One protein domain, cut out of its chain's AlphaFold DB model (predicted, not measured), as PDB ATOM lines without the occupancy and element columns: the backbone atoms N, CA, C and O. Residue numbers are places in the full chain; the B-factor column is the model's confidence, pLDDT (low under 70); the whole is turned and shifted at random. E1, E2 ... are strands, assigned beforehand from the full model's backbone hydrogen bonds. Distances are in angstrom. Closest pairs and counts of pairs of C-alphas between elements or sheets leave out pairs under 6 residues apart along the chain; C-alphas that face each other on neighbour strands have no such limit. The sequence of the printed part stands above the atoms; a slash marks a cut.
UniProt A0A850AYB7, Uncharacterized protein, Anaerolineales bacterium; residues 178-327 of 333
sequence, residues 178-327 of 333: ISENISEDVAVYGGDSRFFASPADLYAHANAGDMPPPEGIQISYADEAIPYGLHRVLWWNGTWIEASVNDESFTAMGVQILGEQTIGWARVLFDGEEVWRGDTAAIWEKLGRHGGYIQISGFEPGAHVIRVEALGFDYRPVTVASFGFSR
ATOM      1  N   ILE A 178     329.967 197.576 194.940       69.94
ATOM      2  CA  ILE A 178     330.087 198.200 193.619       69.94
ATOM      3  C   ILE A 178     329.966 197.046 192.625       69.94
ATOM      4  O   ILE A 178     330.654 196.037 192.781       69.94
ATOM      5  N   SER A 179     329.050 197.141 191.663       68.25
ATOM      6  CA  SER A 179     328.890 196.070 190.674       68.25
ATOM      7  C   SER A 179     330.174 195.945 189.839       68.25
ATOM      8  O   SER A 179     330.728 196.940 189.385       68.25
ATOM      9  N   GLU A 180     330.676 194.722 189.652       67.25
ATOM     10  CA  GLU A 180     331.928 194.467 188.914       67.25
ATOM     11  C   GLU A 180     331.757 194.552 187.383       67.25
ATOM     12  O   GLU A 180     332.738 194.471 186.649       67.25
ATOM     13  N   ASN A 181     330.520 194.706 186.890       65.25
ATOM     14  CA  ASN A 181     330.165 194.635 185.466       65.25
ATOM     15  C   ASN A 181     329.634 195.960 184.889       65.25
ATOM     16  O   ASN A 181     328.847 195.929 183.946       65.25
ATOM     17  N   ILE A 182     330.016 197.104 185.456       71.06
ATOM     18  CA  ILE A 182     329.555 198.422 184.995       71.06
ATOM     19  C   ILE A 182     330.627 199.052 184.090       71.06
ATOM     20  O   ILE A 182     331.820 198.888 184.355       71.06
ATOM     21  N   SER A 183     330.223 199.745 183.020       73.75
ATOM     22  CA  SER A 183     331.141 200.452 182.111       73.75
ATOM     23  C   SER A 183     331.657 201.776 182.673       73.75
ATOM     24  O   SER A 183     332.737 202.214 182.279       73.75
ATOM     25  N   GLU A 184     330.899 202.410 183.563       84.38
ATOM     26  CA  GLU A 184     331.206 203.726 184.116       84.38
ATOM     27  C   GLU A 184     332.087 203.646 185.369       84.38
ATOM     28  O   GLU A 184     332.052 202.685 186.143       84.38
ATOM     29  N   ASP A 185     332.837 204.720 185.621       90.56
ATOM     30  CA  ASP A 185     333.673 204.840 186.808       90.56
ATOM     31  C   ASP A 185     332.825 205.252 188.017       90.56
ATOM     32  O   ASP A 185     332.328 206.382 188.094       90.56
ATOM     33  N   VAL A 186     332.698 204.351 188.996       93.38
ATOM     34  CA  VAL A 186     331.995 204.608 190.260       93.38
ATOM     35  C   VAL A 186     332.996 204.904 191.371       93.38
ATOM     36  O   VAL A 186     333.827 204.067 191.722       93.38
ATOM     37  N   ALA A 187     332.882 206.083 191.980       93.56
ATOM     38  CA  ALA A 187     333.723 206.498 193.097       93.56
ATOM     39  C   ALA A 187     332.885 206.886 194.320       93.56
ATOM     40  O   ALA A 187     331.840 207.525 194.209       93.56
ATOM     41  N   VAL A 188     333.361 206.514 195.511       94.44
ATOM     42  CA  VAL A 188     332.699 206.819 196.786       94.44
ATOM     43  C   VAL A 188     333.647 207.638 197.647       94.44
ATOM     44  O   VAL A 188     334.720 207.169 198.028       94.44
ATOM     45  N   TYR A 189     333.237 208.858 197.976       94.62
ATOM     46  CA  TYR A 189     334.040 209.801 198.741       94.62
ATOM     47  C   TYR A 189     333.383 210.130 200.075       94.62
ATOM     48  O   TYR A 189     332.185 210.405 200.162       94.62
ATOM     49  N   GLY A 190     334.190 210.151 201.131       93.31
ATOM     50  CA  GLY A 190     333.753 210.609 202.441       93.31
ATOM     51  C   GLY A 190     333.642 212.130 202.517       93.31
ATOM     52  O   GLY A 190     334.531 212.841 202.056       93.31
ATOM     53  N   GLY A 191     332.590 212.632 203.161       91.62
ATOM     54  CA  GLY A 191     332.414 214.059 203.426       91.62
ATOM     55  C   GLY A 191     331.315 214.728 202.607       91.62
ATOM     56  O   GLY A 191     330.421 214.082 202.063       91.62
ATOM     57  N   ASP A 192     331.360 216.057 202.590       93.81
ATOM     58  CA  ASP A 192     330.387 216.914 201.915       93.81
ATOM     59  C   ASP A 192     331.039 217.524 200.671       93.81
ATOM     60  O   ASP A 192     331.912 218.390 200.782       93.81
ATOM     61  N   SER A 193     330.609 217.041 199.505       94.75
ATOM     62  CA  SER A 193     331.162 217.343 198.176       94.75
ATOM     63  C   SER A 193     331.259 218.831 197.856       94.75
ATOM     64  O   SER A 193     332.130 219.250 197.096       94.75
ATOM     65  N   ARG A 194     330.435 219.664 198.495       93.31
ATOM     66  CA  ARG A 194     330.465 221.125 198.329       93.31
ATOM     67  C   ARG A 194     331.744 221.769 198.863       93.31
ATOM     68  O   ARG A 194     332.026 222.914 198.523       93.31
ATOM     69  N   PHE A 195     332.483 221.067 199.720       93.69
ATOM     70  CA  PHE A 195     333.718 221.545 200.350       93.69
ATOM     71  C   PHE A 195     334.960 220.762 199.918       93.69
ATOM     72  O   PHE A 195     336.009 220.896 200.547       93.69
ATOM     73  N   PHE A 196     334.832 219.925 198.894       94.88
ATOM     74  CA  PHE A 196     335.938 219.170 198.322       94.88
ATOM     75  C   PHE A 196     336.912 220.090 197.572       94.88
ATOM     76  O   PHE A 196     336.545 221.204 197.185       94.88
ATOM     77  N   ALA A 197     338.154 219.639 197.371       95.50
ATOM     78  CA  ALA A 197     339.171 220.402 196.644       95.50
ATOM     79  C   ALA A 197     338.722 220.777 195.220       95.50
ATOM     80  O   ALA A 197     339.001 221.883 194.754       95.50
ATOM     81  N   SER A 198     337.990 219.873 194.566       94.81
ATOM     82  CA  SER A 198     337.286 220.120 193.309       94.81
ATOM     83  C   SER A 198     335.815 219.715 193.472       94.81
ATOM     84  O   SER A 198     335.512 218.526 193.361       94.81
ATOM     85  N   PRO A 199     334.898 220.648 193.789       95.44
ATOM     86  CA  PRO A 199     333.468 220.357 193.902       95.44
ATOM     87  C   PRO A 199     332.818 220.173 192.518       95.44
ATOM     88  O   PRO A 199     333.417 220.501 191.496       95.44
ATOM     89  N   ALA A 200     331.573 219.689 192.485       95.38
ATOM     90  CA  ALA A 200     330.776 219.669 191.258       95.38
ATOM     91  C   ALA A 200     330.495 221.085 190.724       95.38
ATOM     92  O   ALA A 200     330.381 222.034 191.508       95.38
ATOM     93  N   ASP A 201     330.319 221.207 189.405       95.06
ATOM     94  CA  ASP A 201     330.033 222.488 188.744       95.06
ATOM     95  C   ASP A 201     328.657 223.033 189.145       95.06
ATOM     96  O   ASP A 201     328.489 224.237 189.345       95.06
ATOM     97  N   LEU A 202     327.667 222.144 189.266       95.44
ATOM     98  CA  LEU A 202     326.304 222.472 189.678       95.44
ATOM     99  C   LEU A 202     325.811 221.523 190.764       95.44
ATOM    100  O   LEU A 202     326.132 220.335 190.777       95.44
ATOM    101  N   TYR A 203     324.946 222.058 191.626       96.75
ATOM    102  CA  TYR A 203     324.212 221.289 192.620       96.75
ATOM    103  C   TYR A 203     322.711 221.510 192.471       96.75
ATOM    104  O   TYR A 203     322.242 222.647 192.408       96.75
ATOM    105  N   ALA A 204     321.956 220.418 192.494       97.81
ATOM    106  CA  ALA A 204     320.514 220.438 192.676       97.81
ATOM    107  C   ALA A 204     320.181 219.934 194.082       97.81
ATOM    108  O   ALA A 204     320.552 218.822 194.463       97.81
ATOM    109  N   HIS A 205     319.486 220.747 194.878       98.19
ATOM    110  CA  HIS A 205     319.011 220.314 196.190       98.19
ATOM    111  C   HIS A 205     317.947 219.228 196.051       98.19
ATOM    112  O   HIS A 205     317.090 219.287 195.171       98.19
ATOM    113  N   ALA A 206     317.981 218.245 196.949       98.00
ATOM    114  CA  ALA A 206     317.067 217.110 196.884       98.00
ATOM    115  C   ALA A 206     315.600 217.522 197.106       98.00
ATOM    116  O   ALA A 206     314.690 216.902 196.560       98.00
ATOM    117  N   ASN A 207     315.342 218.581 197.884       97.38
ATOM    118  CA  ASN A 207     314.001 219.147 198.010       97.38
ATOM    119  C   ASN A 207     313.761 220.293 197.016       97.38
ATOM    120  O   ASN A 207     313.831 221.470 197.374       97.38
ATOM    121  N   ALA A 208     313.388 219.932 195.787       94.31
ATOM    122  CA  ALA A 208     313.059 220.885 194.724       94.31
ATOM    123  C   ALA A 208     311.896 221.844 195.060       94.31
ATOM    124  O   ALA A 208     311.772 222.901 194.448       94.31
ATOM    125  N   GLY A 209     311.043 221.489 196.032       93.69
ATOM    126  CA  GLY A 209     309.956 222.356 196.498       93.69
ATOM    127  C   GLY A 209     310.435 223.558 197.319       93.69
ATOM    128  O   GLY A 209     309.799 224.606 197.273       93.69
ATOM    129  N   ASP A 210     311.559 223.418 198.030       95.88
ATOM    130  CA  ASP A 210     312.160 224.505 198.816       95.88
ATOM    131  C   ASP A 210     313.169 225.305 197.981       95.88
ATOM    132  O   ASP A 210     313.275 226.522 198.138       95.88
ATOM    133  N   MET A 211     313.909 224.637 197.087       96.94
ATOM    134  CA  MET A 211     314.821 225.288 196.148       96.94
ATOM    135  C   MET A 211     314.745 224.619 194.770       96.94
ATOM    136  O   MET A 211     315.158 223.464 194.652       96.94
ATOM    137  N   PRO A 212     314.257 225.323 193.731       97.00
ATOM    138  CA  PRO A 212     314.189 224.777 192.380       97.00
ATOM    139  C   PRO A 212     315.566 224.322 191.867       97.00
ATOM    140  O   PRO A 212     316.566 224.987 192.160       97.00
ATOM    141  N   PRO A 213     315.641 223.218 191.101       97.12
ATOM    142  CA  PRO A 213     316.893 222.771 190.504       97.12
ATOM    143  C   PRO A 213     317.386 223.755 189.423       97.12
ATOM    144  O   PRO A 213     316.575 224.500 188.862       97.12
ATOM    145  N   PRO A 214     318.696 223.766 189.111       95.62
ATOM    146  CA  PRO A 214     319.229 224.528 187.984       95.62
ATOM    147  C   PRO A 214     318.602 224.110 186.645       95.62
ATOM    148  O   PRO A 214     318.062 223.012 186.508       95.62
ATOM    149  N   GLU A 215     318.701 224.986 185.642       92.50
ATOM    150  CA  GLU A 215     318.199 224.707 184.294       92.50
ATOM    151  C   GLU A 215     318.793 223.406 183.731       92.50
ATOM    152  O   GLU A 215     319.974 223.117 183.911       92.50
ATOM    153  N   GLY A 216     317.953 222.606 183.071       91.88
ATOM    154  CA  GLY A 216     318.346 221.318 182.495       91.88
ATOM    155  C   GLY A 216     318.362 220.141 183.477       91.88
ATOM    156  O   GLY A 216     318.468 219.006 183.017       91.88
ATOM    157  N   ILE A 217     318.193 220.379 184.785       96.38
ATOM    158  CA  ILE A 217     318.131 219.337 185.821       96.38
ATOM    159  C   ILE A 217     316.710 219.231 186.378       96.38
ATOM    160  O   ILE A 217     316.054 220.230 186.678       96.38
ATOM    161  N   GLN A 218     316.233 218.004 186.557       97.44
ATOM    162  CA  GLN A 218     314.907 217.708 187.094       97.44
ATOM    163  C   GLN A 218     315.030 216.733 188.259       97.44
ATOM    164  O   GLN A 218     315.764 215.754 188.172       97.44
ATOM    165  N   ILE A 219     314.297 216.995 189.344       98.31
ATOM    166  CA  ILE A 219     314.256 216.133 190.529       98.31
ATOM    167  C   ILE A 219     312.860 215.525 190.656       98.31
ATOM    168  O   ILE A 219     311.874 216.261 190.740       98.31
ATOM    169  N   SER A 220     312.802 214.199 190.738       97.62
ATOM    170  CA  SER A 220     311.577 213.414 190.926       97.62
ATOM    171  C   SER A 220     311.730 212.506 192.142       97.62
ATOM    172  O   SER A 220     312.831 212.076 192.472       97.62
ATOM    173  N   TYR A 221     310.643 212.214 192.847       97.25
ATOM    174  CA  TYR A 221     310.678 211.384 194.053       97.25
ATOM    175  C   TYR A 221     309.346 210.678 194.281       97.25
ATOM    176  O   TYR A 221     308.311 211.112 193.777       97.25
ATOM    177  N   ALA A 222     309.378 209.619 195.091       95.44
ATOM    178  CA  ALA A 222     308.176 208.963 195.594       95.44
ATOM    179  C   ALA A 222     307.339 209.907 196.478       95.44
ATOM    180  O   ALA A 222     307.897 210.709 197.236       95.44
ATOM    181  N   ASP A 223     306.013 209.756 196.458       91.06
ATOM    182  CA  ASP A 223     305.080 210.564 197.261       91.06
ATOM    183  C   ASP A 223     305.351 210.450 198.771       91.06
ATOM    184  O   ASP A 223     305.157 211.397 199.540       91.06
ATOM    185  N   GLU A 224     305.850 209.296 199.209       90.69
ATOM    186  CA  GLU A 224     306.177 209.003 200.600       90.69
ATOM    187  C   GLU A 224     307.534 209.570 201.042       90.69
ATOM    188  O   GLU A 224     307.821 209.576 202.244       90.69
ATOM    189  N   ALA A 225     308.367 210.068 200.117       93.44
ATOM    190  CA  ALA A 225     309.615 210.735 200.470       93.44
ATOM    191  C   ALA A 225     309.310 211.996 201.289       93.44
ATOM    192  O   ALA A 225     308.470 212.816 200.921       93.44
ATOM    193  N   ILE A 226     309.998 212.198 202.408       93.50
ATOM    194  CA  ILE A 226     309.642 213.246 203.368       93.50
ATOM    195  C   ILE A 226     310.495 214.499 203.097       93.50
ATOM    196  O   ILE A 226     311.725 214.397 203.122       93.50
ATOM    197  N   PRO A 227     309.898 215.681 202.838       93.94
ATOM    198  CA  PRO A 227     310.660 216.919 202.677       93.94
ATOM    199  C   PRO A 227     311.263 217.376 204.012       93.94
ATOM    200  O   PRO A 227     310.601 217.309 205.053       93.94
ATOM    201  N   TYR A 228     312.507 217.860 203.987       90.44
ATOM    202  CA  TYR A 228     313.209 218.356 205.171       90.44
ATOM    203  C   TYR A 228     314.203 219.470 204.824       90.44
ATOM    204  O   TYR A 228     315.375 219.215 204.536       90.44
ATOM    205  N   GLY A 229     313.738 220.723 204.867       93.25
ATOM    206  CA  GLY A 229     314.529 221.855 204.381       93.25
ATOM    207  C   GLY A 229     314.993 221.585 202.950       93.25
ATOM    208  O   GLY A 229     314.224 221.104 202.129       93.25
ATOM    209  N   LEU A 230     316.282 221.763 202.666       95.62
ATOM    210  CA  LEU A 230     316.845 221.489 201.337       95.62
ATOM    211  C   LEU A 230     316.999 219.989 201.006       95.62
ATOM    212  O   LEU A 230     317.367 219.645 199.885       95.62
ATOM    213  N   HIS A 231     316.760 219.092 201.966       95.62
ATOM    214  CA  HIS A 231     317.003 217.655 201.833       95.62
ATOM    215  C   HIS A 231     315.695 216.875 201.648       95.62
ATOM    216  O   HIS A 231     314.608 217.329 202.020       95.62
ATOM    217  N   ARG A 232     315.808 215.642 201.151       95.50
ATOM    218  CA  ARG A 232     314.715 214.660 201.128       95.50
ATOM    219  C   ARG A 232     315.104 213.417 201.909       95.50
ATOM    220  O   ARG A 232     316.238 212.952 201.845       95.50
ATOM    221  N   VAL A 233     314.141 212.886 202.651       94.69
ATOM    222  CA  VAL A 233     314.323 211.705 203.490       94.69
ATOM    223  C   VAL A 233     313.531 210.555 202.899       94.69
ATOM    224  O   VAL A 233     312.305 210.605 202.820       94.69
ATOM    225  N   LEU A 234     314.253 209.524 202.487       94.94
ATOM    226  CA  LEU A 234     313.713 208.268 202.005       94.94
ATOM    227  C   LEU A 234     313.404 207.381 203.211       94.94
ATOM    228  O   LEU A 234     314.280 207.108 204.035       94.94
ATOM    229  N   TRP A 235     312.150 206.965 203.343       90.06
ATOM    230  CA  TRP A 235     311.705 206.048 204.383       90.06
ATOM    231  C   TRP A 235     311.777 204.573 203.958       90.06
ATOM    232  O   TRP A 235     311.839 204.264 202.766       90.06
ATOM    233  N   TRP A 236     311.772 203.663 204.939       73.25
ATOM    234  CA  TRP A 236     312.168 202.254 204.789       73.25
ATOM    235  C   TRP A 236     311.285 201.403 203.856       73.25
ATOM    236  O   TRP A 236     311.657 200.294 203.500       73.25
ATOM    237  N   ASN A 237     310.126 201.881 203.413       75.00
ATOM    238  CA  ASN A 237     309.248 201.092 202.546       75.00
ATOM    239  C   ASN A 237     309.569 201.258 201.043       75.00
ATOM    240  O   ASN A 237     308.669 201.515 200.249       75.00
ATOM    241  N   GLY A 238     310.848 201.174 200.651       70.38
ATOM    242  CA  GLY A 238     311.259 201.227 199.237       70.38
ATOM    243  C   GLY A 238     311.083 202.592 198.561       70.38
ATOM    244  O   GLY A 238     310.872 202.671 197.350       70.38
ATOM    245  N   THR A 239     311.125 203.677 199.335       92.62
ATOM    246  CA  THR A 239     311.010 205.034 198.780       92.62
ATOM    247  C   THR A 239     312.266 205.442 198.011       92.62
ATOM    248  O   THR A 239     313.371 204.958 198.280       92.62
ATOM    249  N   TRP A 240     312.096 206.355 197.056       97.31
ATOM    250  CA  TRP A 240     313.141 206.729 196.112       97.31
ATOM    251  C   TRP A 240     313.133 208.221 195.779       97.31
ATOM    252  O   TRP A 240     312.129 208.919 195.958       97.31
ATOM    253  N   ILE A 241     314.271 208.691 195.280       98.62
ATOM    254  CA  ILE A 241     314.466 210.007 194.668       98.62
ATOM    255  C   ILE A 241     315.449 209.872 193.514       98.62
ATOM    256  O   ILE A 241     316.394 209.093 193.596       98.62
ATOM    257  N   GLU A 242     315.253 210.638 192.456       98.50
ATOM    258  CA  GLU A 242     316.153 210.666 191.314       98.50
ATOM    259  C   GLU A 242     316.360 212.084 190.798       98.50
ATOM    260  O   GLU A 242     315.521 212.974 190.985       98.50
ATOM    261  N   ALA A 243     317.496 212.267 190.140       98.44
ATOM    262  CA  ALA A 243     317.782 213.425 189.330       98.44
ATOM    263  C   ALA A 243     317.991 212.983 187.886       98.44
ATOM    264  O   ALA A 243     318.692 212.006 187.627       98.44
ATOM    265  N   SER A 244     317.389 213.719 186.961       97.50
ATOM    266  CA  SER A 244     317.584 213.530 185.527       97.50
ATOM    267  C   SER A 244     318.146 214.795 184.901       97.50
ATOM    268  O   SER A 244     317.860 215.913 185.346       97.50
ATOM    269  N   VAL A 245     318.972 214.601 183.881       94.69
ATOM    270  CA  VAL A 245     319.611 215.668 183.121       94.69
ATOM    271  C   VAL A 245     319.506 215.359 181.637       94.69
ATOM    272  O   VAL A 245     319.553 214.197 181.253       94.69
ATOM    273  N   ASN A 246     319.352 216.399 180.820       87.56
ATOM    274  CA  ASN A 246     319.348 216.303 179.353       87.56
ATOM    275  C   ASN A 246     320.442 217.179 178.708       87.56
ATOM    276  O   ASN A 246     320.390 217.458 177.515       87.56
ATOM    277  N   ASP A 247     321.378 217.690 179.509       82.88
ATOM    278  CA  ASP A 247     322.489 218.536 179.066       82.88
ATOM    279  C   ASP A 247     323.653 217.648 178.599       82.88
ATOM    280  O   ASP A 247     324.296 216.972 179.403       82.88
ATOM    281  N   GLU A 248     323.938 217.697 177.296       82.75
ATOM    282  CA  GLU A 248     325.001 216.954 176.603       82.75
ATOM    283  C   GLU A 248     326.425 217.446 176.940       82.75
ATOM    284  O   GLU A 248     327.364 217.189 176.192       82.75
ATOM    285  N   SER A 249     326.619 218.205 178.020       89.56
ATOM    286  CA  SER A 249     327.946 218.649 178.464       89.56
ATOM    287  C   SER A 249     328.428 217.995 179.754       89.56
ATOM    288  O   SER A 249     329.609 218.120 180.075       89.56
ATOM    289  N   PHE A 250     327.560 217.316 180.509       93.19
ATOM    290  CA  PHE A 250     327.982 216.645 181.737       93.19
ATOM    291  C   PHE A 250     328.659 215.308 181.445       93.19
ATOM    292  O   PHE A 250     328.203 214.540 180.606       93.19
ATOM    293  N   THR A 251     329.731 215.033 182.185       92.44
ATOM    294  CA  THR A 251     330.541 213.804 182.103       92.44
ATOM    295  C   THR A 251     330.681 213.105 183.458       92.44
ATOM    296  O   THR A 251     331.253 212.016 183.560       92.44
ATOM    297  N   ALA A 252     330.168 213.731 184.523       94.94
ATOM    298  CA  ALA A 252     330.038 213.131 185.840       94.94
ATOM    299  C   ALA A 252     328.775 213.626 186.553       94.94
ATOM    300  O   ALA A 252     328.390 214.795 186.443       94.94
ATOM    301  N   MET A 253     328.165 212.745 187.341       96.50
ATOM    302  CA  MET A 253     327.083 213.083 188.256       96.50
ATOM    303  C   MET A 253     327.185 212.273 189.540       96.50
ATOM    304  O   MET A 253     327.800 211.212 189.580       96.50
ATOM    305  N   GLY A 254     326.585 212.758 190.614       97.62
ATOM    306  CA  GLY A 254     326.614 212.029 191.869       97.62
ATOM    307  C   GLY A 254     325.563 212.478 192.856       97.62
ATOM    308  O   GLY A 254     324.869 213.476 192.666       97.62
ATOM    309  N   VAL A 255     325.456 211.717 193.936       98.50
ATOM    310  CA  VAL A 255     324.513 211.967 195.017       98.50
ATOM    311  C   VAL A 255     325.244 212.192 196.331       98.50
ATOM    312  O   VAL A 255     326.092 211.405 196.745       98.50
ATOM    313  N   GLN A 256     324.875 213.273 197.015       98.12
ATOM    314  CA  GLN A 256     325.296 213.552 198.376       98.12
ATOM    315  C   GLN A 256     324.298 212.946 199.362       98.12
ATOM    316  O   GLN A 256     323.159 213.410 199.488       98.12
ATOM    317  N   ILE A 257     324.765 211.972 200.133       97.00
ATOM    318  CA  ILE A 257     324.056 211.419 201.283       97.00
ATOM    319  C   ILE A 257     324.650 212.042 202.545       97.00
ATOM    320  O   ILE A 257     325.872 212.120 202.690       97.00
ATOM    321  N   LEU A 258     323.802 212.545 203.444       92.56
ATOM    322  CA  LEU A 258     324.264 213.166 204.686       92.56
ATOM    323  C   LEU A 258     323.188 213.110 205.775       92.56
ATOM    324  O   LEU A 258     322.122 213.707 205.626       92.56
ATOM    325  N   GLY A 259     323.477 212.450 206.895       86.31
ATOM    326  CA  GLY A 259     322.549 212.281 208.016       86.31
ATOM    327  C   GLY A 259     323.235 212.070 209.367       86.31
ATOM    328  O   GLY A 259     324.413 212.372 209.535       86.31
ATOM    329  N   GLU A 260     322.462 211.587 210.338       84.06
ATOM    330  CA  GLU A 260     322.933 211.178 211.671       84.06
ATOM    331  C   GLU A 260     323.503 209.742 211.637       84.06
ATOM    332  O   GLU A 260     323.392 209.046 210.631       84.06
ATOM    333  N   GLN A 261     324.063 209.267 212.757       78.69
ATOM    334  CA  GLN A 261     324.701 207.938 212.889       78.69
ATOM    335  C   GLN A 261     323.813 206.747 212.493       78.69
ATOM    336  O   GLN A 261     324.298 205.666 212.172       78.69
ATOM    337  N   THR A 262     322.501 206.923 212.553       79.75
ATOM    338  CA  THR A 262     321.496 205.884 212.317       79.75
ATOM    339  C   THR A 262     320.814 206.021 210.955       79.75
ATOM    340  O   THR A 262     319.707 205.510 210.773       79.75
ATOM    341  N   ILE A 263     321.458 206.699 209.998       88.69
ATOM    342  CA  ILE A 263     321.045 206.683 208.592       88.69
ATOM    343  C   ILE A 263     321.115 205.245 208.035       88.69
ATOM    344  O   ILE A 263     321.925 204.435 208.482       88.69
ATOM    345  N   GLY A 264     320.180 204.906 207.150       89.88
ATOM    346  CA  GLY A 264     319.933 203.538 206.705       89.88
ATOM    347  C   GLY A 264     320.726 203.106 205.476       89.88
ATOM    348  O   GLY A 264     321.610 203.809 204.978       89.88
ATOM    349  N   TRP A 265     320.366 201.936 204.961       92.25
ATOM    350  CA  TRP A 265     320.942 201.377 203.743       92.25
ATOM    351  C   TRP A 265     320.252 201.888 202.481       92.25
ATOM    352  O   TRP A 265     319.023 202.011 202.421       92.25
ATOM    353  N   ALA A 266     321.050 202.119 201.442       94.69
ATOM    354  CA  ALA A 266     320.562 202.555 200.144       94.69
ATOM    355  C   ALA A 266     321.220 201.783 199.003       94.69
ATOM    356  O   ALA A 266     322.273 201.161 199.165       94.69
ATOM    357  N   ARG A 267     320.602 201.887 197.831       94.94
ATOM    358  CA  ARG A 267     321.259 201.635 196.552       94.94
ATOM    359  C   ARG A 267     321.175 202.862 195.659       94.94
ATOM    360  O   ARG A 267     320.230 203.645 195.772       94.94
ATOM    361  N   VAL A 268     322.161 203.004 194.786       97.00
ATOM    362  CA  VAL A 268     322.218 204.009 193.731       97.00
ATOM    363  C   VAL A 268     322.140 203.292 192.394       97.00
ATOM    364  O   VAL A 268     322.842 202.302 192.176       97.00
ATOM    365  N   LEU A 269     321.272 203.791 191.520       96.44
ATOM    366  CA  LEU A 269     321.149 203.348 190.145       96.44
ATOM    367  C   LEU A 269     321.556 204.481 189.205       96.44
ATOM    368  O   LEU A 269     321.198 205.633 189.454       96.44
ATOM    369  N   PHE A 270     322.263 204.142 188.136       96.38
ATOM    370  CA  PHE A 270     322.579 205.032 187.025       96.38
ATOM    371  C   PHE A 270     321.963 204.434 185.761       96.38
ATOM    372  O   PHE A 270     322.165 203.257 185.480       96.38
ATOM    373  N   ASP A 271     321.098 205.191 185.088       95.69
ATOM    374  CA  ASP A 271     320.324 204.748 183.918       95.69
ATOM    375  C   ASP A 271     319.577 203.412 184.105       95.69
ATOM    376  O   ASP A 271     319.326 202.650 183.174       95.69
ATOM    377  N   GLY A 272     319.157 203.150 185.346       94.19
ATOM    378  CA  GLY A 272     318.428 201.941 185.733       94.19
ATOM    379  C   GLY A 272     319.312 200.760 186.144       94.19
ATOM    380  O   GLY A 272     318.778 199.777 186.661       94.19
ATOM    381  N   GLU A 273     320.633 200.858 186.002       93.44
ATOM    382  CA  GLU A 273     321.583 199.848 186.467       93.44
ATOM    383  C   GLU A 273     322.067 200.156 187.884       93.44
ATOM    384  O   GLU A 273     322.387 201.294 188.215       93.44
ATOM    385  N   GLU A 274     322.104 199.150 188.760       93.81
ATOM    386  CA  GLU A 274     322.583 199.325 190.133       93.81
ATOM    387  C   GLU A 274     324.111 199.451 190.151       93.81
ATOM    388  O   GLU A 274     324.828 198.485 189.894       93.81
ATOM    389  N   VAL A 275     324.600 200.644 190.497       93.50
ATOM    390  CA  VAL A 275     326.033 200.973 190.489       93.50
ATOM    391  C   VAL A 275     326.667 200.927 191.875       93.50
ATOM    392  O   VAL A 275     327.871 200.718 192.016       93.50
ATOM    393  N   TRP A 276     325.858 201.097 192.921       94.25
ATOM    394  CA  TRP A 276     326.318 201.045 194.305       94.25
ATOM    395  C   TRP A 276     325.203 200.590 195.244       94.25
ATOM    396  O   TRP A 276     324.046 200.985 195.093       94.25
ATOM    397  N   ARG A 277     325.555 199.824 196.275       93.44
ATOM    398  CA  ARG A 277     324.659 199.426 197.367       93.44
ATOM    399  C   ARG A 277     325.417 199.367 198.678       93.44
ATOM    400  O   ARG A 277     326.397 198.642 198.738       93.44
ATOM    401  N   GLY A 278     324.937 199.993 199.753       91.44
ATOM    402  CA  GLY A 278     325.582 199.833 201.059       91.44
ATOM    403  C   GLY A 278     324.951 200.577 202.232       91.44
ATOM    404  O   GLY A 278     323.949 201.285 202.094       91.44
ATOM    405  N   ASP A 279     325.582 200.409 203.399       90.44
ATOM    406  CA  ASP A 279     325.315 201.197 204.603       90.44
ATOM    407  C   ASP A 279     325.802 202.628 204.375       90.44
ATOM    408  O   ASP A 279     327.004 202.890 204.276       90.44
ATOM    409  N   THR A 280     324.870 203.574 204.291       92.69
ATOM    410  CA  THR A 280     325.244 204.964 204.031       92.69
ATOM    411  C   THR A 280     325.983 205.591 205.213       92.69
ATOM    412  O   THR A 280     326.788 206.498 205.008       92.69
ATOM    413  N   ALA A 281     325.794 205.085 206.437       90.00
ATOM    414  CA  ALA A 281     326.495 205.577 207.618       90.00
ATOM    415  C   ALA A 281     327.979 205.176 207.639       90.00
ATOM    416  O   ALA A 281     328.777 205.834 208.308       90.00
ATOM    417  N   ALA A 282     328.341 204.111 206.915       89.50
ATOM    418  CA  ALA A 282     329.694 203.558 206.875       89.50
ATOM    419  C   ALA A 282     330.633 204.282 205.896       89.50
ATOM    420  O   ALA A 282     331.838 204.054 205.942       89.50
ATOM    421  N   ILE A 283     330.106 205.153 205.027       90.94
ATOM    422  CA  ILE A 283     330.919 205.865 204.029       90.94
ATOM    423  C   ILE A 283     331.918 206.808 204.711       90.94
ATOM    424  O   ILE A 283     333.095 206.837 204.355       90.94
ATOM    425  N   TRP A 284     331.452 207.598 205.681       91.62
ATOM    426  CA  TRP A 284     332.271 208.563 206.412       91.62
ATOM    427  C   TRP A 284     331.540 209.107 207.633       91.62
ATOM    428  O   TRP A 284     330.309 209.152 207.657       91.62
ATOM    429  N   GLU A 285     332.311 209.569 208.620       89.00
ATOM    430  CA  GLU A 285     331.811 210.263 209.801       89.00
ATOM    431  C   GLU A 285     332.667 211.481 210.179       89.00
ATOM    432  O   GLU A 285     333.900 211.438 210.175       89.00
ATOM    433  N   LYS A 286     332.014 212.586 210.554       85.88
ATOM    434  CA  LYS A 286     332.671 213.747 211.176       85.88
ATOM    435  C   LYS A 286     331.673 214.573 211.966       85.88
ATOM    436  O   LYS A 286     330.654 215.011 211.438       85.88
ATOM    437  N   LEU A 287     332.007 214.859 213.226       83.56
ATOM    438  CA  LEU A 287     331.227 215.748 214.101       83.56
ATOM    439  C   LEU A 287     329.728 215.378 214.163       83.56
ATOM    440  O   LEU A 287     328.867 216.256 214.168       83.56
ATOM    441  N   GLY A 288     329.420 214.078 214.188       78.44
ATOM    442  CA  GLY A 288     328.048 213.563 214.245       78.44
ATOM    443  C   GLY A 288     327.299 213.548 212.909       78.44
ATOM    444  O   GLY A 288     326.125 213.197 212.890       78.44
ATOM    445  N   ARG A 289     327.952 213.907 211.796       84.62
ATOM    446  CA  ARG A 289     327.415 213.702 210.447       84.62
ATOM    447  C   ARG A 289     327.989 212.443 209.830       84.62
ATOM    448  O   ARG A 289     329.189 212.213 209.945       84.62
ATOM    449  N   HIS A 290     327.128 211.702 209.151       89.94
ATOM    450  CA  HIS A 290     327.435 210.453 208.473       89.94
ATOM    451  C   HIS A 290     326.960 210.496 207.023       89.94
ATOM    452  O   HIS A 290     325.997 211.204 206.719       89.94
ATOM    453  N   GLY A 291     327.611 209.745 206.141       91.44
ATOM    454  CA  GLY A 291     327.317 209.735 204.706       91.44
ATOM    455  C   GLY A 291     328.489 210.213 203.862       91.44
ATOM    456  O   GLY A 291     329.569 210.489 204.376       91.44
ATOM    457  N   GLY A 292     328.278 210.320 202.558       95.12
ATOM    458  CA  GLY A 292     329.299 210.758 201.617       95.12
ATOM    459  C   GLY A 292     328.726 211.053 200.241       95.12
ATOM    460  O   GLY A 292     327.507 211.154 200.067       95.12
ATOM    461  N   TYR A 293     329.620 211.200 199.274       97.38
ATOM    462  CA  TYR A 293     329.293 211.475 197.887       97.38
ATOM    463  C   TYR A 293     329.580 210.244 197.029       97.38
ATOM    464  O   TYR A 293     330.708 209.753 197.011       97.38
ATOM    465  N   ILE A 294     328.557 209.742 196.343       97.19
ATOM    466  CA  ILE A 294     328.678 208.626 195.399       97.19
ATOM    467  C   ILE A 294     328.607 209.226 194.003       97.19
ATOM    468  O   ILE A 294     327.595 209.828 193.646       97.19
ATOM    469  N   GLN A 295     329.688 209.086 193.249       96.56
ATOM    470  CA  GLN A 295     329.859 209.648 191.920       96.56
ATOM    471  C   GLN A 295     329.892 208.550 190.867       96.56
ATOM    472  O   GLN A 295     330.500 207.505 191.080       96.56
ATOM    473  N   ILE A 296     329.305 208.856 189.717       95.88
ATOM    474  CA  ILE A 296     329.447 208.143 188.459       95.88
ATOM    475  C   ILE A 296     330.092 209.115 187.468       95.88
ATOM    476  O   ILE A 296     329.663 210.267 187.356       95.88
ATOM    477  N   SER A 297     331.143 208.683 186.783       94.31
ATOM    478  CA  SER A 297     331.879 209.494 185.810       94.31
ATOM    479  C   SER A 297     332.318 208.676 184.602       94.31
ATOM    480  O   SER A 297     332.299 207.450 184.639       94.31
ATOM    481  N   GLY A 298     332.728 209.366 183.537       88.00
ATOM    482  CA  GLY A 298     333.225 208.717 182.322       88.00
ATOM    483  C   GLY A 298     332.120 208.192 181.404       88.00
ATOM    484  O   GLY A 298     332.420 207.476 180.455       88.00
ATOM    485  N   PHE A 299     330.861 208.561 181.665       90.94
ATOM    486  CA  PHE A 299     329.763 208.325 180.735       90.94
ATOM    487  C   PHE A 299     329.819 209.318 179.568       90.94
ATOM    488  O   PHE A 299     330.293 210.450 179.709       90.94
ATOM    489  N   GLU A 300     329.335 208.880 178.408       87.69
ATOM    490  CA  GLU A 300     329.208 209.730 177.225       87.69
ATOM    491  C   GLU A 300     328.213 210.864 177.481       87.69
ATOM    492  O   GLU A 300     327.190 210.618 178.111       87.69
ATOM    493  N   PRO A 301     328.442 212.088 176.984       86.00
ATOM    494  CA  PRO A 301     327.500 213.170 177.221       86.00
ATOM    495  C   PRO A 301     326.117 212.883 176.620       86.00
ATOM    496  O   PRO A 301     325.997 212.437 175.476       86.00
ATOM    497  N   GLY A 302     325.057 213.177 177.374       88.94
ATOM    498  CA  GLY A 302     323.697 212.857 176.958       88.94
ATOM    499  C   GLY A 302     322.664 212.979 178.071       88.94
ATOM    500  O   GLY A 302     322.876 213.641 179.089       88.94
ATOM    501  N   ALA A 303     321.511 212.350 177.845       94.50
ATOM    502  CA  ALA A 303     320.452 212.274 178.839       94.50
ATOM    503  C   ALA A 303     320.703 211.111 179.801       94.50
ATOM    504  O   ALA A 303     320.811 209.969 179.359       94.50
ATOM    505  N   HIS A 304     320.735 211.410 181.099       96.25
ATOM    506  CA  HIS A 304     321.062 210.437 182.139       96.25
ATOM    507  C   HIS A 304     320.207 210.623 183.387       96.25
ATOM    508  O   HIS A 304     319.728 211.725 183.686       96.25
ATOM    509  N   VAL A 305     320.055 209.540 184.142       97.88
ATOM    510  CA  VAL A 305     319.314 209.496 185.402       97.88
ATOM    511  C   VAL A 305     320.164 208.851 186.486       97.88
ATOM    512  O   VAL A 305     320.608 207.714 186.350       97.88
ATOM    513  N   ILE A 306     320.302 209.538 187.617       98.38
ATOM    514  CA  ILE A 306     320.805 208.951 188.860       98.38
ATOM    515  C   ILE A 306     319.669 208.847 189.868       98.38
ATOM    516  O   ILE A 306     318.981 209.824 190.168       98.38
ATOM    517  N   ARG A 307     319.484 207.657 190.430       98.44
ATOM    518  CA  ARG A 307     318.402 207.338 191.358       98.44
ATOM    519  C   ARG A 307     318.950 206.753 192.642       98.44
ATOM    520  O   ARG A 307     319.857 205.933 192.619       98.44
ATOM    521  N   VAL A 308     318.364 207.140 193.765       98.12
ATOM    522  CA  VAL A 308     318.646 206.579 195.085       98.12
ATOM    523  C   VAL A 308     317.387 205.948 195.641       98.12
ATOM    524  O   VAL A 308     316.326 206.571 195.656       98.12
ATOM    525  N   GLU A 309     317.519 204.725 196.144       96.81
ATOM    526  CA  GLU A 309     316.432 203.994 196.788       96.81
ATOM    527  C   GLU A 309     316.843 203.552 198.189       96.81
ATOM    528  O   GLU A 309     317.921 202.980 198.378       96.81
ATOM    529  N   ALA A 310     315.977 203.792 199.174       94.69
ATOM    530  CA  ALA A 310     316.145 203.218 200.504       94.69
ATOM    531  C   ALA A 310     315.776 201.729 200.475       94.69
ATOM    532  O   ALA A 310     314.682 201.366 200.044       94.69
ATOM    533  N   LEU A 311     316.670 200.870 200.970       91.81
ATOM    534  CA  LEU A 311     316.442 199.419 200.998       91.81
ATOM    535  C   LEU A 311     315.540 199.000 202.158       91.81
ATOM    536  O   LEU A 311     314.756 198.065 202.033       91.81
ATOM    537  N   GLY A 312     315.683 199.684 203.297       86.62
ATOM    538  CA  GLY A 312     314.731 199.681 204.401       86.62
ATOM    539  C   GLY A 312     314.488 198.367 205.145       86.62
ATOM    540  O   GLY A 312     313.662 198.330 206.058       86.62
ATOM    541  N   PHE A 313     315.244 197.310 204.850       85.56
ATOM    542  CA  PHE A 313     315.273 196.093 205.670       85.56
ATOM    543  C   PHE A 313     315.753 196.358 207.110       85.56
ATOM    544  O   PHE A 313     315.517 195.553 208.006       85.56
ATOM    545  N   ASP A 314     316.430 197.486 207.327       84.19
ATOM    546  CA  ASP A 314     316.942 197.965 208.607       84.19
ATOM    547  C   ASP A 314     316.013 198.959 209.314       84.19
ATOM    548  O   ASP A 314     316.328 199.420 210.412       84.19
ATOM    549  N   TYR A 315     314.857 199.267 208.712       87.25
ATOM    550  CA  TYR A 315     313.847 200.191 209.238       87.25
ATOM    551  C   TYR A 315     314.393 201.594 209.533       87.25
ATOM    552  O   TYR A 315     313.876 202.301 210.405       87.25
ATOM    553  N   ARG A 316     315.444 202.001 208.812       88.88
ATOM    554  CA  ARG A 316     316.105 203.297 208.973       88.88
ATOM    555  C   ARG A 316     315.891 204.200 207.760       88.88
ATOM    556  O   ARG A 316     315.673 203.721 206.649       88.88
ATOM    557  N   PRO A 317     315.924 205.524 207.965       92.31
ATOM    558  CA  PRO A 317     315.750 206.493 206.897       92.31
ATOM    559  C   PRO A 317     317.075 206.785 206.194       92.31
ATOM    560  O   PRO A 317     318.127 206.784 206.831       92.31
ATOM    561  N   VAL A 318     317.025 207.150 204.916       94.69
ATOM    562  CA  VAL A 318     318.178 207.662 204.158       94.69
ATOM    563  C   VAL A 318     317.942 209.133 203.834       94.69
ATOM    564  O   VAL A 318     316.908 209.492 203.282       94.69
ATOM    565  N   THR A 319     318.886 210.006 204.183       95.25
ATOM    566  CA  THR A 319     318.800 211.446 203.891       95.25
ATOM    567  C   THR A 319     319.639 211.792 202.666       95.25
ATOM    568  O   THR A 319     320.867 211.743 202.722       95.25
ATOM    569  N   VAL A 320     318.978 212.196 201.583       97.50
ATOM    570  CA  VAL A 320     319.616 212.711 200.369       97.50
ATOM    571  C   VAL A 320     319.648 214.235 200.446       97.50
ATOM    572  O   VAL A 320     318.608 214.881 200.596       97.50
ATOM    573  N   ALA A 321     320.846 214.816 200.394       97.25
ATOM    574  CA  ALA A 321     321.044 216.254 200.543       97.25
ATOM    575  C   ALA A 321     320.969 216.990 199.196       97.25
ATOM    576  O   ALA A 321     320.287 218.010 199.078       97.25
ATOM    577  N   SER A 322     321.658 216.469 198.181       98.12
ATOM    578  CA  SER A 322     321.742 217.080 196.852       98.12
ATOM    579  C   SER A 322     322.288 216.105 195.813       98.12
ATOM    580  O   SER A 322     322.876 215.083 196.163       98.12
ATOM    581  N   PHE A 323     322.153 216.481 194.548       98.50
ATOM    582  CA  PHE A 323     322.821 215.870 193.405       98.50
ATOM    583  C   PHE A 323     323.851 216.847 192.836       98.50
ATOM    584  O   PHE A 323     323.575 218.047 192.784       98.50
ATOM    585  N   GLY A 324     325.030 216.349 192.468       97.56
ATOM    586  CA  GLY A 324     326.115 217.122 191.861       97.56
ATOM    587  C   GLY A 324     326.326 216.732 190.400       97.56
ATOM    588  O   GLY A 324     326.134 215.570 190.052       97.56
ATOM    589  N   PHE A 325     326.711 217.695 189.561       96.62
ATOM    590  CA  PHE A 325     326.928 217.515 188.119       96.62
ATOM    591  C   PHE A 325     328.196 218.248 187.670       96.62
ATOM    592  O   PHE A 325     328.373 219.414 188.040       96.62
ATOM    593  N   SER A 326     329.043 217.600 186.862       94.69
ATOM    594  CA  SER A 326     330.306 218.173 186.367       94.69
ATOM    595  C   SER A 326     330.529 217.944 184.868       94.69
ATOM    596  O   SER A 326     330.137 216.908 184.333       94.69
ATOM    597  N   ARG A 327     331.166 218.912 184.196       89.69
ATOM    598  CA  ARG A 327     331.378 218.953 182.739       89.69
ATOM    599  C   ARG A 327     332.765 218.510 182.297       89.69
ATOM    600  O   ARG A 327     332.883 217.672 181.412       89.69
TER     601      ARG A 327
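This is residues 178 to 327 of the 333 residues of an uncharacterized protein of Anaerolineales bacterium (UniProt A0A850AYB7). Two strongly twisted sheets lie face to face as a sandwich, a jelly roll in which one long hairpin of four nested antiparallel pairs (E5 with E12, E6 with E11, E7 with E10, E8 with E9) is wound over both sheets. One sheet is the five-strand E3, E6, E11, E8, E9; the other, branched, holds E1, E2, E4, E5, E7, E10 and E12, with the hairpin of E4 and E5 at one end, beside the first part of the bent E12. The printed part has 150 residues with no named helix and twelve named strands, E1 to E12 in order along the chain, antiparallel in both sheets. The class is all strand, though only 69 residues, under half, are in named strands. The whole is compact and rounded, with a radius of gyration of the C-alphas of 13.9 A and spans of 38 by 35 by 30 A.

E1, residues 185 to 190, is an edge strand antiparallel to E10, residues 292 to 297, with N 187 and O 295 2.9 A apart, within hydrogen-bond range. On the other side of E10 lies E7, residues 252 to 257, with N 253 and O 296 at 2.9 A. E7 pairs in turn with E12, residues 318 to 326, with N 254 and O 324 at 2.9 A. E12 bends by 52 degrees at residue 321; on one side of it lie both E2, residues 202 to 205, with N 204 and O 323 at 2.9 A, and E5, residues 231 to 234, with N 234 and O 318 at 2.8 A. E4, residues 226 to 228, forms a hairpin with E5, N 226 and O 233 at 2.8 A. In the other sheet, E3, residues 217 to 221, is the edge strand beside E6, residues 240 to 245, with N 218 and O 244 at 2.9 A. Next come E11, residues 304 to 310, with N 243 and O 306 at 2.9 A, E8, residues 265 to 270, with N 269 and O 307 at 2.8 A, and E9, residues 273 to 279, in a hairpin with E8, N 268 and O 276 at 2.8 A. Between the sheets, the closest C-alphas of E7 and E11 are those of Gly 254 and Ile 306, 7.2 A apart.

E1 begins at C-alpha 185 (333.673, 204.840, 186.808). E11 measures 20.3 A from first to last C-alpha. E12, 24.0 A, ends at C-alpha 326 (330.306, 218.173, 186.367).

The C-alphas of Ser 249 and Tyr 315, the two farthest apart, are 38.6 A from each other. The printed part has no cut; the links E1 to E2, E2 to E3 and E9 to E10 are long. Mean pLDDT of the printed part is 91.9, with residues 178 to 181 under 70.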